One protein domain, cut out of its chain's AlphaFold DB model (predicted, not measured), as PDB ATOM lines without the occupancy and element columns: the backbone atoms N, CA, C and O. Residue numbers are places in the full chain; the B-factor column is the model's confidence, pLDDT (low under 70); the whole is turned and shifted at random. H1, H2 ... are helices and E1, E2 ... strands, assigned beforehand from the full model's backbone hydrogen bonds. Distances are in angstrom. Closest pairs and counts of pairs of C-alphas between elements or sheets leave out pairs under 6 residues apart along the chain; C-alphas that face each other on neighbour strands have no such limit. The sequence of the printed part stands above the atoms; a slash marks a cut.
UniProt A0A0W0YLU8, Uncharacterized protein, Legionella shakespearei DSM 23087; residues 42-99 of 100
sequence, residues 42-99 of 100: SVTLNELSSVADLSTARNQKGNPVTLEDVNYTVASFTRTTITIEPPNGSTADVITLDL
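What this domain is: This is residues 42 to 99 of the 100 residues of an uncharacterized protein of Legionella shakespearei DSM 23087 (UniProt A0A0W0YLU8). A strongly twisted sheet of four strands has one short helix, H1, on it, set beside the strands and only just over none of them, and a long stretch without named elements, residues 60 to 71, runs from edge strand E1 round to edge strand E2. E1 bends sharply, and the strands' lines turn by 88 degrees from edge to edge of the sheet. The printed part has 58 residues, with one named helix and four named strands along the chain in the order H1, E1, E2, E3, E4; the sheet's order is E1, E4, E3, E2, antiparallel throughout. The class is mixed, helices and strands; the whole is compact, with a radius of gyration of the C-alphas of 10.0 A, and rounded, with spans of 25 by 21 by 19 A.

How they stand to each other: Residues 42 to 43 make a short antiparallel pairing with residues 72 to 73 of E2, which is residues 72 to 77. H1, residues 45 to 51, is on the sheet at a height over the sheet of 7.4 A. It lies over none of the strands, but only just: 2 of its C-alphas fall on E1, residues 52 to 59. The closest C-alphas of H1 and E4, residues 95 to 99, are those of Val 51 and Leu 99, 5.8 A apart. In H1, 2 of 3 O i to N i+4 pairs are within hydrogen-bond range. E1 bends by 85 degrees at residue 55. E1 and E4 are antiparallel at 150 degrees, with N 58 and O 96 at 2.9 A and N 96 and O 58 at 2.8 A. E1 and E2 are apart. E2 and E3, residues 81 to 85, form a hairpin at 144 degrees, with N 75 and O 83 at 2.8 A. E3 and E4 form another at 151 degrees, with N 84 and O 95 at 2.8 A. E2, E3 and E4 are a meander, each strand the antiparallel neighbour of the one before; with E1, the antiparallel neighbour of E4, they make a Greek key.

Where its parts are: H1 begins at C-alpha 45, (-40.751, 22.864, -41.513), and is 10.3 A long from first to last C-alpha. E1 measures 15.1 A, E2 13.5 A, E3 13.6 A and E4 12.9 A. E2 begins at C-alpha 72, (-33.865, 24.669, -44.455), and E4 ends at C-alpha 99, (-45.421, 18.912, -53.760).

The domain as a whole: The C-alphas farthest apart are those of Arg 79 and Asn 88, at 26.6 A. The printed part has no cut. The link from E1 to E2 is long, with 12 residues; those from H1 to E1 and from E2 to E3 are tight, and that from E3 to E4 is short. The mean pLDDT of the printed part is 90.8, and residues 89 to 92 are under 70.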
ATOM      1  N   SER A  42     -34.640  30.793 -46.903       92.44
ATOM      2  CA  SER A  42     -34.772  30.011 -45.670       92.44
ATOM      3  C   SER A  42     -36.248  29.704 -45.417       92.44
ATOM      4  O   SER A  42     -37.080  30.609 -45.495       92.44
ATOM      5  N   VAL A  43     -36.572  28.443 -45.161       92.31
ATOM      6  CA  VAL A  43     -37.935  27.951 -44.969       92.31
ATOM      7  C   VAL A  43     -38.009  27.054 -43.745       92.31
ATOM      8  O   VAL A  43     -37.147  26.200 -43.524       92.31
ATOM      9  N   THR A  44     -39.060  27.247 -42.961       93.38
ATOM     10  CA  THR A  44     -39.354  26.413 -41.791       93.38
ATOM     11  C   THR A  44     -40.011  25.097 -42.204       93.38
ATOM     12  O   THR A  44     -40.571  24.972 -43.301       93.38
ATOM     13  N   LEU A  45     -40.012  24.110 -41.302       92.50
ATOM     14  CA  LEU A  45     -40.751  22.864 -41.513       92.50
ATOM     15  C   LEU A  45     -42.261  23.112 -41.675       92.50
ATOM     16  O   LEU A  45     -42.910  22.448 -42.483       92.50
ATOM     17  N   ASN A  46     -42.809  24.103 -40.964       91.31
ATOM     18  CA  ASN A  46     -44.215  24.484 -41.064       91.31
ATOM     19  C   ASN A  46     -44.562  25.032 -42.460       91.31
ATOM     20  O   ASN A  46     -45.483  24.536 -43.112       91.31
ATOM     21  N   GLU A  47     -43.776  25.989 -42.970       91.62
ATOM     22  CA  GLU A  47     -43.933  26.506 -44.337       91.62
ATOM     23  C   GLU A  47     -43.793  25.386 -45.375       91.62
ATOM     24  O   GLU A  47     -44.603  25.299 -46.299       91.62
ATOM     25  N   LEU A  48     -42.811  24.492 -45.220       92.31
ATOM     26  CA  LEU A  48     -42.652  23.324 -46.092       92.31
ATOM     27  C   LEU A  48     -43.885  22.419 -46.068       92.31
ATOM     28  O   LEU A  48     -44.351  21.999 -47.126       92.31
ATOM     29  N   SER A  49     -44.452  22.164 -44.888       92.62
ATOM     30  CA  SER A  49     -45.631  21.309 -44.725       92.62
ATOM     31  C   SER A  49     -46.875  21.857 -45.427       92.62
ATOM     32  O   SER A  49     -47.769  21.092 -45.785       92.62
ATOM     33  N   SER A  50     -46.943  23.170 -45.659       90.88
ATOM     34  CA  SER A  50     -48.067  23.792 -46.360       90.88
ATOM     35  C   SER A  50     -48.058  23.526 -47.873       90.88
ATOM     36  O   SER A  50     -49.123  23.480 -48.482       90.88
ATOM     37  N   VAL A  51     -46.883  23.291 -48.473       90.31
ATOM     38  CA  VAL A  51     -46.723  23.119 -49.931       90.31
ATOM     39  C   VAL A  51     -46.262  21.726 -50.355       90.31
ATOM     40  O   VAL A  51     -46.453  21.348 -51.509       90.31
ATOM     41  N   ALA A  52     -45.649  20.964 -49.452       93.88
ATOM     42  CA  ALA A  52     -45.054  19.667 -49.737       93.88
ATOM     43  C   ALA A  52     -45.527  18.595 -48.753       93.88
ATOM     44  O   ALA A  52     -45.897  18.876 -47.609       93.88
ATOM     45  N   ASP A  53     -45.510  17.343 -49.201       95.44
ATOM     46  CA  ASP A  53     -45.749  16.189 -48.344       95.44
ATOM     47  C   ASP A  53     -44.447  15.779 -47.648       95.44
ATOM     48  O   ASP A  53     -43.560  15.165 -48.249       95.44
ATOM     49  N   LEU A  54     -44.340  16.100 -46.356       94.88
ATOM     50  CA  LEU A  54     -43.164  15.793 -45.537       94.88
ATOM     51  C   LEU A  54     -42.850  14.290 -45.465       94.88
ATOM     52  O   LEU A  54     -41.697  13.927 -45.250       94.88
ATOM     53  N   SER A  55     -43.836  13.412 -45.685       95.38
ATOM     54  CA  SER A  55     -43.630  11.957 -45.665       95.38
ATOM     55  C   SER A  55     -42.836  11.438 -46.871       95.38
ATOM     56  O   SER A  55     -42.283  10.340 -46.828       95.38
ATOM     57  N   THR A  56     -42.737  12.239 -47.934       97.38
ATOM     58  CA  THR A  56     -42.015  11.893 -49.170       97.38
ATOM     59  C   THR A  56     -40.540  12.294 -49.144       97.38
ATOM     60  O   THR A  56     -39.817  12.046 -50.116       97.38
ATOM     61  N   ALA A  57     -40.088  12.904 -48.042       96.50
ATOM     62  CA  ALA A  57     -38.733  13.396 -47.878       96.50
ATOM     63  C   ALA A  57     -37.704  12.281 -48.095       96.50
ATOM     64  O   ALA A  57     -37.681  11.261 -47.401       96.50
ATOM     65  N   ARG A  58     -36.825  12.489 -49.076       96.38
ATOM     66  CA  ARG A  58     -35.792  11.528 -49.476       96.38
ATOM     67  C   ARG A  58     -34.485  12.216 -49.825       96.38
ATOM     68  O   ARG A  58     -34.482  13.293 -50.419       96.38
ATOM     69  N   ASN A  59     -33.366  11.585 -49.485       93.50
ATOM     70  CA  ASN A  59     -32.046  12.075 -49.884       93.50
ATOM     71  C   ASN A  59     -31.758  11.789 -51.367       93.50
ATOM     72  O   ASN A  59     -32.528  11.119 -52.057       93.50
ATOM     73  N   GLN A  60     -30.604  12.242 -51.864       90.25
ATOM     74  CA  GLN A  60     -30.187  12.025 -53.259       90.25
ATOM     75  C   GLN A  60     -30.070  10.549 -53.671       90.25
ATOM     76  O   GLN A  60     -30.117  10.236 -54.858       90.25
ATOM     77  N   LYS A  61     -29.913   9.631 -52.709       91.50
ATOM     78  CA  LYS A  61     -29.874   8.182 -52.966       91.50
ATOM     79  C   LYS A  61     -31.273   7.554 -52.999       91.50
ATOM     80  O   LYS A  61     -31.380   6.348 -53.181       91.50
ATOM     81  N   GLY A  62     -32.326   8.349 -52.801       92.62
ATOM     82  CA  GLY A  62     -33.714   7.896 -52.737       92.62
ATOM     83  C   GLY A  62     -34.109   7.269 -51.399       92.62
ATOM     84  O   GLY A  62     -35.217   6.754 -51.288       92.62
ATOM     85  N   ASN A  63     -33.240   7.306 -50.384       94.69
ATOM     86  CA  ASN A  63     -33.585   6.786 -49.062       94.69
ATOM     87  C   ASN A  63     -34.468   7.797 -48.321       94.69
ATOM     88  O   ASN A  63     -34.160   8.994 -48.380       94.69
ATOM     89  N   PRO A  64     -35.509   7.340 -47.602       95.31
ATOM     90  CA  PRO A  64     -36.347   8.220 -46.803       95.31
ATOM     91  C   PRO A  64     -35.518   8.907 -45.714       95.31
ATOM     92  O   PRO A  64     -34.585   8.313 -45.164       95.31
ATOM     93  N   VAL A  65     -35.859  10.155 -45.410       93.25
ATOM     94  CA  VAL A  65     -35.222  10.944 -44.351       93.25
ATOM     95  C   VAL A  65     -36.276  11.586 -43.463       93.25
ATOM     96  O   VAL A  65     -37.313  12.041 -43.938       93.25
ATOM     97  N   THR A  66     -35.995  11.636 -42.165       91.88
ATOM     98  CA  THR A  66     -36.811  12.388 -41.211       91.88
ATOM     99  C   THR A  66     -36.329  13.829 -41.194       91.88
ATOM    100  O   THR A  66     -35.132  14.073 -41.054       91.88
ATOM    101  N   LEU A  67     -37.257  14.772 -41.334       92.19
ATOM    102  CA  LEU A  67     -36.959  16.191 -41.199       92.19
ATOM    103  C   LEU A  67     -36.989  16.606 -39.728       92.19
ATOM    104  O   LEU A  67     -37.890  16.233 -38.980       92.19
ATOM    105  N   GLU A  68     -35.997  17.393 -39.340       91.06
ATOM    106  CA  GLU A  68     -35.903  18.051 -38.041       91.06
ATOM    107  C   GLU A  68     -36.577  19.429 -38.084       91.06
ATOM    108  O   GLU A  68     -36.702  20.035 -39.155       91.06
ATOM    109  N   ASP A  69     -36.993  19.928 -36.921       90.94
ATOM    110  CA  ASP A  69     -37.577  21.265 -36.762       90.94
ATOM    111  C   ASP A  69     -36.475  22.337 -36.748       90.94
ATOM    112  O   ASP A  69     -36.065  22.855 -35.710       90.94
ATOM    113  N   VAL A  70     -35.922  22.586 -37.934       91.19
ATOM    114  CA  VAL A  70     -34.875  23.574 -38.206       91.19
ATOM    115  C   VAL A  70     -35.206  24.342 -39.484       91.19
ATOM    116  O   VAL A  70     -36.099  23.972 -40.249       91.19
ATOM    117  N   ASN A  71     -34.453  25.405 -39.742       91.62
ATOM    118  CA  ASN A  71     -34.539  26.140 -40.996       91.62
ATOM    119  C   ASN A  71     -33.780  25.427 -42.113       91.62
ATOM    120  O   ASN A  71     -32.591  25.135 -41.980       91.62
ATOM    121  N   TYR A  72     -34.452  25.219 -43.239       92.94
ATOM    122  CA  TYR A  72     -33.865  24.669 -44.455       92.94
ATOM    123  C   TYR A  72     -33.713  25.748 -45.516       92.94
ATOM    124  O   TYR A  72     -34.475  26.706 -45.563       92.94
ATOM    125  N   THR A  73     -32.764  25.578 -46.426       93.69
ATOM    126  CA  THR A  73     -32.613  26.456 -47.589       93.69
ATOM    127  C   THR A  73     -33.227  25.807 -48.818       93.69
ATOM    128  O   THR A  73     -32.940  24.655 -49.127       93.69
ATOM    129  N   VAL A  74     -34.048  26.540 -49.568       93.69
ATOM    130  CA  VAL A  74     -34.600  26.060 -50.841       93.69
ATOM    131  C   VAL A  74     -33.499  26.024 -51.900       93.69
ATOM    132  O   VAL A  74     -33.065  27.063 -52.399       93.69
ATOM    133  N   ALA A  75     -33.077  24.833 -52.309       93.12
ATOM    134  CA  ALA A  75     -32.063  24.655 -53.345       93.12
ATOM    135  C   ALA A  75     -32.672  24.717 -54.755       93.12
ATOM    136  O   ALA A  75     -32.179  25.406 -55.656       93.12
ATOM    137  N   SER A  76     -33.782  24.011 -54.974       92.44
ATOM    138  CA  SER A  76     -34.473  24.003 -56.263       92.44
ATOM    139  C   SER A  76     -35.927  23.578 -56.118       92.44
ATOM    140  O   SER A  76     -36.334  23.087 -55.073       92.44
ATOM    141  N   PHE A  77     -36.719  23.774 -57.162       92.56
ATOM    142  CA  PHE A  77     -38.073  23.251 -57.237       92.56
ATOM    143  C   PHE A  77     -38.435  22.989 -58.694       92.56
ATOM    144  O   PHE A  77     -37.930  23.638 -59.615       92.56
ATOM    145  N   THR A  78     -39.304  22.011 -58.890       93.25
ATOM    146  CA  THR A  78     -39.913  21.658 -60.166       93.25
ATOM    147  C   THR A  78     -41.430  21.818 -60.051       93.25
ATOM    148  O   THR A  78     -41.934  22.387 -59.086       93.25
ATOM    149  N   ARG A  79     -42.185  21.322 -61.037       91.88
ATOM    150  CA  ARG A  79     -43.654  21.304 -60.964       91.88
ATOM    151  C   ARG A  79     -44.196  20.334 -59.914       91.88
ATOM    152  O   ARG A  79     -45.344  20.477 -59.529       91.88
ATOM    153  N   THR A  80     -43.407  19.338 -59.519       94.94
ATOM    154  CA  THR A  80     -43.867  18.234 -58.665       94.94
ATOM    155  C   THR A  80     -43.020  18.053 -57.420       94.94
ATOM    156  O   THR A  80     -43.404  17.287 -56.551       94.94
ATOM    157  N   THR A  81     -41.862  18.710 -57.328       96.38
ATOM    158  CA  THR A  81     -40.934  18.527 -56.212       96.38
ATOM    159  C   THR A  81     -40.330  19.837 -55.742       96.38
ATOM    160  O   THR A  81     -40.133  20.764 -56.528       96.38
ATOM    161  N   ILE A  82     -39.956  19.877 -54.470       95.31
ATOM    162  CA  ILE A  82     -39.072  20.884 -53.893       95.31
ATOM    163  C   ILE A  82     -37.828  20.197 -53.341       95.31
ATOM    164  O   ILE A  82     -37.876  19.082 -52.823       95.31
ATOM    165  N   THR A  83     -36.695  20.860 -53.487       95.62
ATOM    166  CA  THR A  83     -35.399  20.403 -53.018       95.62
ATOM    167  C   THR A  83     -34.873  21.396 -51.998       95.62
ATOM    168  O   THR A  83     -34.794  22.591 -52.290       95.62
ATOM    169  N   ILE A  84     -34.496  20.896 -50.825       95.06
ATOM    170  CA  ILE A  84     -34.029  21.688 -49.693       95.06
ATOM    171  C   ILE A  84     -32.673  21.202 -49.178       95.06
ATOM    172  O   ILE A  84     -32.297  20.045 -49.364       95.06
ATOM    173  N   GLU A  85     -31.957  22.099 -48.516       93.88
ATOM    174  CA  GLU A  85     -30.659  21.865 -47.887       93.88
ATOM    175  C   GLU A  85     -30.744  22.183 -46.385       93.88
ATOM    176  O   GLU A  85     -31.323  23.209 -46.017       93.88
ATOM    177  N   PRO A  86     -30.190  21.337 -45.500       91.06
ATOM    178  CA  PRO A  86     -30.116  21.629 -44.070       91.06
ATOM    179  C   PRO A  86     -29.148  22.798 -43.784       91.06
ATOM    180  O   PRO A  86     -28.282  23.101 -44.608       91.06
ATOM    181  N   PRO A  87     -29.231  23.445 -42.605       83.56
ATOM    182  CA  PRO A  87     -28.514  24.694 -42.313       83.56
ATOM    183  C   PRO A  87     -26.981  24.559 -42.288       83.56
ATOM    184  O   PRO A  87     -26.275  25.534 -42.525       83.56
ATOM    185  N   ASN A  88     -26.451  23.351 -42.069       76.69
ATOM    186  CA  ASN A  88     -25.012  23.050 -42.132       76.69
ATOM    187  C   ASN A  88     -24.597  22.425 -43.482       76.69
ATOM    188  O   ASN A  88     -23.597  21.712 -43.551       76.69
ATOM    189  N   GLY A  89     -25.408  22.647 -44.522       62.25
ATOM    190  CA  GLY A  89     -25.475  21.899 -45.774       62.25
ATOM    191  C   GLY A  89     -24.141  21.460 -46.368       62.25
ATOM    192  O   GLY A  89     -23.411  22.246 -46.971       62.25
ATOM    193  N   SER A  90     -23.881  20.154 -46.303       65.81
ATOM    194  CA  SER A  90     -23.146  19.498 -47.374       65.81
ATOM    195  C   SER A  90     -24.099  19.321 -48.551       65.81
ATOM    196  O   SER A  90     -25.256  18.945 -48.372       65.81
ATOM    197  N   THR A  91     -23.615  19.500 -49.781       62.00
ATOM    198  CA  THR A  91     -24.372  19.139 -50.993       62.00
ATOM    199  C   THR A  91     -24.718  17.647 -51.045       62.00
ATOM    200  O   THR A  91     -25.504  17.238 -51.893       62.00
ATOM    201  N   ALA A  92     -24.161  16.827 -50.148       65.06
ATOM    202  CA  ALA A  92     -24.550  15.435 -49.943       65.06
ATOM    203  C   ALA A  92     -25.880  15.267 -49.178       65.06
ATOM    204  O   ALA A  92     -26.511  14.216 -49.301       65.06
ATOM    205  N   ASP A  93     -26.328  16.294 -48.451       82.50
ATOM    206  CA  ASP A  93     -27.488  16.246 -47.551       82.50
ATOM    207  C   ASP A  93     -28.726  16.915 -48.156       82.50
ATOM    208  O   ASP A  93     -29.636  17.346 -47.453       82.50
ATOM    209  N   VAL A  94     -28.765  17.013 -49.483       91.81
ATOM    210  CA  VAL A  94     -29.917  17.552 -50.202       91.81
ATOM    211  C   VAL A  94     -31.107  16.608 -50.052       91.81
ATOM    212  O   VAL A  94     -31.012  15.406 -50.326       91.81
ATOM    213  N   ILE A  95     -32.249  17.186 -49.693       95.12
ATOM    214  CA  ILE A  95     -33.502  16.479 -49.464       95.12
ATOM    215  C   ILE A  95     -34.503  16.902 -50.528       95.12
ATOM    216  O   ILE A  95     -34.662  18.083 -50.821       95.12
ATOM    217  N   THR A  96     -35.183  15.932 -51.127       96.56
ATOM    218  CA  THR A  96     -36.277  16.162 -52.073       96.56
ATOM    219  C   THR A  96     -37.595  15.771 -51.430       96.56
ATOM    220  O   THR A  96     -37.681  14.711 -50.817       96.56
ATOM    221  N   LEU A  97     -38.611  16.607 -51.613       97.25
ATOM    222  CA  LEU A  97     -39.995  16.353 -51.236       97.25
ATOM    223  C   LEU A  97     -40.898  16.495 -52.458       97.25
ATOM    224  O   LEU A  97     -40.617  17.307 -53.343       97.25
ATOM    225  N   ASP A  98     -41.986  15.738 -52.486       97.00
ATOM    226  CA  ASP A  98     -43.065  15.896 -53.452       97.00
ATOM    227  C   ASP A  98     -44.012  17.025 -53.009       97.00
ATOM    228  O   ASP A  98     -44.321  17.182 -51.824       97.00
ATOM    229  N   LEU A  99     -44.439  17.846 -53.967       94.00
ATOM    230  CA  LEU A  99     -45.421  18.912 -53.760       94.00
ATOM    231  C   LEU A  99     -46.838  18.327 -53.647       94.00
ATOM    232  O   LEU A  99     -47.121  17.283 -54.239       94.00
TER     233      LEU A  99